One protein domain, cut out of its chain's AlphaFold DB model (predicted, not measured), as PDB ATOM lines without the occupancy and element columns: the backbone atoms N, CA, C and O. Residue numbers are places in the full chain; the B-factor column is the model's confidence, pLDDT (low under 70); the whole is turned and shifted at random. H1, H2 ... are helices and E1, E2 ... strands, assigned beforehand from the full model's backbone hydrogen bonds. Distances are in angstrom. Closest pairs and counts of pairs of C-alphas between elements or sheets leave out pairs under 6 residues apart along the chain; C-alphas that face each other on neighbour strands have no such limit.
ATOM      1  N   LYS A  11     169.519 150.505 180.477       84.50
ATOM      2  CA  LYS A  11     168.465 149.800 179.758       84.50
ATOM      3  C   LYS A  11     168.688 148.311 179.964       84.50
ATOM      4  O   LYS A  11     169.766 147.798 179.688       84.50
ATOM      5  N   ILE A  12     167.654 147.638 180.443       86.75
ATOM      6  CA  ILE A  12     167.675 146.203 180.700       86.75
ATOM      7  C   ILE A  12     166.786 145.543 179.653       86.75
ATOM      8  O   ILE A  12     165.648 145.967 179.445       86.75
ATOM      9  N   ILE A  13     167.319 144.528 178.986       90.00
ATOM     10  CA  ILE A  13     166.574 143.672 178.066       90.00
ATOM     11  C   ILE A  13     166.565 142.281 178.686       90.00
ATOM     12  O   ILE A  13     167.631 141.757 178.993       90.00
ATOM     13  N   ILE A  14     165.377 141.714 178.886       89.69
ATOM     14  CA  ILE A  14     165.190 140.341 179.361       89.69
ATOM     15  C   ILE A  14     164.346 139.622 178.315       89.69
ATOM     16  O   ILE A  14     163.233 140.057 178.013       89.69
ATOM     17  N   GLU A  15     164.879 138.542 177.762       91.69
ATOM     18  CA  GLU A  15     164.161 137.660 176.845       91.69
ATOM     19  C   GLU A  15     163.820 136.367 177.579       91.69
ATOM     20  O   GLU A  15     164.677 135.782 178.244       91.69
ATOM     21  N   ILE A  16     162.561 135.938 177.482       90.50
ATOM     22  CA  ILE A  16     162.031 134.787 178.217       90.50
ATOM     23  C   ILE A  16     161.318 133.862 177.246       90.50
ATOM     24  O   ILE A  16     160.449 134.288 176.485       90.50
ATOM     25  N   GLU A  17     161.641 132.580 177.347       90.75
ATOM     26  CA  GLU A  17     160.934 131.497 176.685       90.75
ATOM     27  C   GLU A  17     160.372 130.558 177.757       90.75
ATOM     28  O   GLU A  17     161.120 129.896 178.478       90.75
ATOM     29  N   ALA A  18     159.044 130.531 177.887       90.00
ATOM     30  CA  ALA A  18     158.333 129.794 178.928       90.00
ATOM     31  C   ALA A  18     157.255 128.891 178.325       90.00
ATOM     32  O   ALA A  18     156.535 129.310 177.417       90.00
ATOM     33  N   ALA A  19     157.090 127.687 178.877       87.56
ATOM     34  CA  ALA A  19     155.972 126.814 178.515       87.56
ATOM     35  C   ALA A  19     154.632 127.298 179.105       87.56
ATOM     36  O   ALA A  19     153.581 127.118 178.490       87.56
ATOM     37  N   GLU A  20     154.660 127.926 180.285       87.88
ATOM     38  CA  GLU A  20     153.482 128.449 180.977       87.88
ATOM     39  C   GLU A  20     153.719 129.878 181.483       87.88
ATOM     40  O   GLU A  20     154.807 130.232 181.930       87.88
ATOM     41  N   THR A  21     152.674 130.710 181.486       86.38
ATOM     42  CA  THR A  21     152.777 132.118 181.913       86.38
ATOM     43  C   THR A  21     153.116 132.288 183.392       86.38
ATOM     44  O   THR A  21     153.713 133.295 183.762       86.38
ATOM     45  N   LYS A  22     152.770 131.308 184.235       85.81
ATOM     46  CA  LYS A  22     153.101 131.317 185.668       85.81
ATOM     47  C   LYS A  22     154.612 131.259 185.925       85.81
ATOM     48  O   LYS A  22     155.070 131.823 186.908       85.81
ATOM     49  N   ASP A  23     155.367 130.631 185.023       85.25
ATOM     50  CA  ASP A  23     156.811 130.416 185.162       85.25
ATOM     51  C   ASP A  23     157.616 131.676 184.771       85.25
ATOM     52  O   ASP A  23     158.797 131.800 185.087       85.25
ATOM     53  N   ILE A  24     156.980 132.643 184.093       87.50
ATOM     54  CA  ILE A  24     157.618 133.894 183.655       87.50
ATOM     55  C   ILE A  24     158.084 134.728 184.854       87.50
ATOM     56  O   ILE A  24     159.156 135.322 184.781       87.50
ATOM     57  N   GLY A  25     157.310 134.758 185.947       84.75
ATOM     58  CA  GLY A  25     157.654 135.522 187.153       84.75
ATOM     59  C   GLY A  25     159.009 135.105 187.724       84.75
ATOM     60  O   GLY A  25     159.919 135.925 187.797       84.75
ATOM     61  N   ASP A  26     159.180 133.807 187.982       82.06
ATOM     62  CA  ASP A  26     160.425 133.244 188.513       82.06
ATOM     63  C   ASP A  26     161.630 133.507 187.586       82.06
ATOM     64  O   ASP A  26     162.756 133.695 188.043       82.06
ATOM     65  N   MET A  27     161.428 133.521 186.264       79.12
ATOM     66  CA  MET A  27     162.499 133.821 185.304       79.12
ATOM     67  C   MET A  27     162.902 135.298 185.306       79.12
ATOM     68  O   MET A  27     164.094 135.594 185.206       79.12
ATOM     69  N   ILE A  28     161.939 136.211 185.453       86.44
ATOM     70  CA  ILE A  28     162.223 137.641 185.636       86.44
ATOM     71  C   ILE A  28     162.999 137.847 186.935       86.44
ATOM     72  O   ILE A  28     164.026 138.524 186.911       86.44
ATOM     73  N   ASP A  29     162.554 137.240 188.034       84.50
ATOM     74  CA  ASP A  29     163.198 137.388 189.342       84.50
ATOM     75  C   ASP A  29     164.647 136.891 189.306       84.50
ATOM     76  O   ASP A  29     165.555 137.620 189.703       84.50
ATOM     77  N   ASN A  30     164.898 135.721 188.709       74.38
ATOM     78  CA  ASN A  30     166.257 135.197 188.555       74.38
ATOM     79  C   ASN A  30     167.165 136.111 187.708       74.38
ATOM     80  O   ASN A  30     168.331 136.323 188.052       74.38
ATOM     81  N   ALA A  31     166.653 136.659 186.599       72.69
ATOM     82  CA  ALA A  31     167.406 137.595 185.766       72.69
ATOM     83  C   ALA A  31     167.719 138.893 186.525       72.69
ATOM     84  O   ALA A  31     168.848 139.384 186.486       72.69
ATOM     85  N   VAL A  32     166.736 139.434 187.246       79.94
ATOM     86  CA  VAL A  32     166.881 140.653 188.046       79.94
ATOM     87  C   VAL A  32     167.851 140.443 189.203       79.94
ATOM     88  O   VAL A  32     168.681 141.315 189.444       79.94
ATOM     89  N   ASP A  33     167.807 139.308 189.892       75.19
ATOM     90  CA  ASP A  33     168.750 139.011 190.968       75.19
ATOM     91  C   ASP A  33     170.181 138.923 190.439       75.19
ATOM     92  O   ASP A  33     171.078 139.550 190.999       75.19
ATOM     93  N   ALA A  34     170.402 138.276 189.293       64.88
ATOM     94  CA  ALA A  34     171.719 138.260 188.665       64.88
ATOM     95  C   ALA A  34     172.212 139.672 188.275       64.88
ATOM     96  O   ALA A  34     173.399 139.975 188.419       64.88
ATOM     97  N   ILE A  35     171.307 140.559 187.846       73.75
ATOM     98  CA  ILE A  35     171.609 141.976 187.590       73.75
ATOM     99  C   ILE A  35     171.926 142.729 188.890       73.75
ATOM    100  O   ILE A  35     172.840 143.552 188.902       73.75
ATOM    101  N   LYS A  36     171.221 142.455 189.996       65.75
ATOM    102  CA  LYS A  36     171.523 143.039 191.319       65.75
ATOM    103  C   LYS A  36     172.901 142.616 191.823       65.75
ATOM    104  O   LYS A  36     173.592 143.427 192.429       65.75
ATOM    105  N   PHE A  37     173.323 141.392 191.508       62.25
ATOM    106  CA  PHE A  37     174.700 140.925 191.693       62.25
ATOM    107  C   PHE A  37     175.655 141.443 190.604       62.25
ATOM    108  O   PHE A  37     176.735 140.899 190.402       62.25
ATOM    109  N   GLY A  38     175.265 142.486 189.872       61.59
ATOM    110  CA  GLY A  38     176.136 143.238 188.985       61.59
ATOM    111  C   GLY A  38     176.485 142.545 187.667       61.59
ATOM    112  O   GLY A  38     177.386 142.977 186.943       61.59
ATOM    113  N   SER A  39     175.778 141.479 187.301       65.06
ATOM    114  CA  SER A  39     175.973 140.880 185.989       65.06
ATOM    115  C   SER A  39     175.444 141.800 184.884       65.06
ATOM    116  O   SER A  39     174.262 142.140 184.840       65.06
ATOM    117  N   ALA A  40     176.317 142.173 183.945       69.38
ATOM    118  CA  ALA A  40     175.939 142.978 182.782       69.38
ATOM    119  C   ALA A  40     175.217 142.161 181.693       69.38
ATOM    120  O   ALA A  40     174.628 142.734 180.778       69.38
ATOM    121  N   SER A  41     175.277 140.830 181.753       80.06
ATOM    122  CA  SER A  41     174.546 139.931 180.857       80.06
ATOM    123  C   SER A  41     174.614 138.496 181.355       80.06
ATOM    124  O   SER A  41     175.635 138.090 181.909       80.06
ATOM    125  N   GLY A  42     173.608 137.687 181.058       74.94
ATOM    126  CA  GLY A  42     173.645 136.269 181.388       74.94
ATOM    127  C   GLY A  42     172.486 135.492 180.794       74.94
ATOM    128  O   GLY A  42     171.631 136.037 180.098       74.94
ATOM    129  N   ASN A  43     172.481 134.194 181.066       81.25
ATOM    130  CA  ASN A  43     171.398 133.295 180.710       81.25
ATOM    131  C   ASN A  43     171.141 132.293 181.837       81.25
ATOM    132  O   ASN A  43     171.977 132.099 182.720       81.25
ATOM    133  N   GLY A  44     169.969 131.673 181.811       76.38
ATOM    134  CA  GLY A  44     169.599 130.650 182.771       76.38
ATOM    135  C   GLY A  44     168.392 129.844 182.324       76.38
ATOM    136  O   GLY A  44     167.737 130.142 181.325       76.38
ATOM    137  N   THR A  45     168.107 128.792 183.080       75.31
ATOM    138  CA  THR A  45     166.975 127.893 182.848       75.31
ATOM    139  C   THR A  45     166.267 127.612 184.157       75.31
ATOM    140  O   THR A  45     166.921 127.417 185.183       75.31
ATOM    141  N   LEU A  46     164.942 127.523 184.117       71.31
ATOM    142  CA  LEU A  46     164.160 127.072 185.263       71.31
ATOM    143  C   LEU A  46     164.424 125.598 185.580       71.31
ATOM    144  O   LEU A  46     164.672 124.776 184.689       71.31
ATOM    145  N   LEU A  47     164.305 125.248 186.861       67.44
ATOM    146  CA  LEU A  47     164.421 123.868 187.328       67.44
ATOM    147  C   LEU A  47     163.433 122.953 186.589       67.44
ATOM    148  O   LEU A  47     162.243 123.246 186.458       67.44
ATOM    149  N   GLY A  48     163.945 121.823 186.101       67.81
ATOM    150  CA  GLY A  48     163.171 120.878 185.294       67.81
ATOM    151  C   GLY A  48     162.979 121.289 183.830       67.81
ATOM    152  O   GLY A  48     162.173 120.664 183.150       67.81
ATOM    153  N   GLY A  49     163.695 122.309 183.336       74.56
ATOM    154  CA  GLY A  49     163.713 122.673 181.913       74.56
ATOM    155  C   GLY A  49     162.422 123.321 181.408       74.56
ATOM    156  O   GLY A  49     162.121 123.247 180.223       74.56
ATOM    157  N   LYS A  50     161.644 123.935 182.304       76.06
ATOM    158  CA  LYS A  50     160.324 124.524 181.997       76.06
ATOM    159  C   LYS A  50     160.387 125.854 181.241       76.06
ATOM    160  O   LYS A  50     159.370 126.347 180.757       76.06
ATOM    161  N   GLY A  51     161.578 126.429 181.150       82.00
ATOM    162  CA  GLY A  51     161.819 127.670 180.442       82.00
ATOM    163  C   GLY A  51     163.278 128.084 180.504       82.00
ATOM    164  O   GLY A  51     164.071 127.533 181.279       82.00
ATOM    165  N   SER A  52     163.614 129.062 179.676       85.81
ATOM    166  CA  SER A  52     164.921 129.700 179.642       85.81
ATOM    167  C   SER A  52     164.772 131.210 179.585       85.81
ATOM    168  O   SER A  52     163.753 131.738 179.135       85.81
ATOM    169  N   TYR A  53     165.793 131.903 180.063       81.88
ATOM    170  CA  TYR A  53     165.855 133.348 179.996       81.88
ATOM    171  C   TYR A  53     167.266 133.808 179.660       81.88
ATOM    172  O   TYR A  53     168.258 133.153 179.993       81.88
ATOM    173  N   THR A  54     167.352 134.960 179.010       83.12
ATOM    174  CA  THR A  54     168.596 135.702 178.804       83.12
ATOM    175  C   THR A  54     168.374 137.153 179.208       83.12
ATOM    176  O   THR A  54     167.249 137.654 179.161       83.12
ATOM    177  N   TYR A  55     169.429 137.836 179.634       82.25
ATOM    178  CA  TYR A  55     169.363 139.260 179.938       82.25
ATOM    179  C   TYR A  55     170.643 139.985 179.536       82.25
ATOM    180  O   TYR A  55     171.731 139.404 179.526       82.25
ATOM    181  N   VAL A  56     170.506 141.276 179.238       85.56
ATOM    182  CA  VAL A  56     171.604 142.208 178.958       85.56
ATOM    183  C   VAL A  56     171.294 143.557 179.601       85.56
ATOM    184  O   VAL A  56     170.162 144.046 179.536       85.56
ATOM    185  N   VAL A  57     172.318 144.173 180.186       82.50
ATOM    186  CA  VAL A  57     172.301 145.531 180.729       82.50
ATOM    187  C   VAL A  57     173.167 146.434 179.846       82.50
ATOM    188  O   VAL A  57     174.377 146.247 179.682       82.50
ATOM    189  N   GLU A  58     172.523 147.427 179.245       82.25
ATOM    190  CA  GLU A  58     173.150 148.516 178.501       82.25
ATOM    191  C   GLU A  58     173.140 149.766 179.388       82.25
ATOM    192  O   GLU A  58     172.109 150.426 179.520       82.25
ATOM    193  N   ASP A  59     174.266 150.099 180.012       79.00
ATOM    194  CA  ASP A  59     174.402 151.290 180.854       79.00
ATOM    195  C   ASP A  59     175.440 152.283 180.311       79.00
ATOM    196  O   ASP A  59     176.197 151.995 179.381       79.00
ATOM    197  N   ASN A  60     175.410 153.500 180.855       72.00
ATOM    198  CA  ASN A  60     176.363 154.562 180.542       72.00
ATOM    199  C   ASN A  60     177.546 154.623 181.523       72.00
ATOM    200  O   ASN A  60     178.241 155.641 181.545       72.00
TER     201      ASN A  60
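This is residues 11 to 60 of the 137 residues of an uncharacterized protein of Pseudomonas sp. MPR-ANC1 (UniProt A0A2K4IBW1). A narrow sheet of three antiparallel strands, two long ones, E1 and E3, and the shorter E2, has one helix, H1, packed slantwise over one face, the other face bare; the two layers together make a rod. The 50 printed residues hold, along the chain, E1, H1, E2 and E3, and the sheet's order is E1, E3, E2. The class is mixed, helices and strands. The whole is compact, with a radius of gyration of the C-alphas of 10.7 A and spans of 35 by 16 by 13 A.

E1, residues 11 to 18, is an edge strand, antiparallel to the inner strand E3, residues 51 to 59, at 174 degrees; N 13 and O 56 are within hydrogen-bond range at 2.9 A. H1, residues 23 to 36, is on the sheet at a height over the sheet of 8.2 A, over E1, E3 and E2, residues 41 to 45. It runs slantwise to the strands, at 34 degrees to E3 on the local plane. Its closest C-alphas to E3 are those of Met 27 and Tyr 53, 6.3 A apart. In H1 every O i to N i+4 pair is within hydrogen-bond range. E2, the other edge strand, forms an antiparallel hairpin with E3 at 169 degrees, with N 44 and O 53 at 2.9 A. E1, H1 and E2 form a split strand-helix-strand unit, two strands running the same way with E3 between them; its crossover is left-handed.

E1 begins at C-alpha 11 (168.465, 149.800, 179.758) and is 22.4 A long. H1 begins at C-alpha 23 (156.811, 130.416, 185.162) and is 20.3 A long. E2 is 14.4 A long. E3, 26.8 A long, ends at C-alpha 59 (174.402, 151.290, 180.854).

The C-alphas farthest apart, those of Gly 48 and Asn 60, are 36.5 A apart. The printed part has no cut, and its three links are tight. The mean pLDDT of the printed part is 79.5; residue 34, residues 36 to 40 and residues 47 to 48 are under 70.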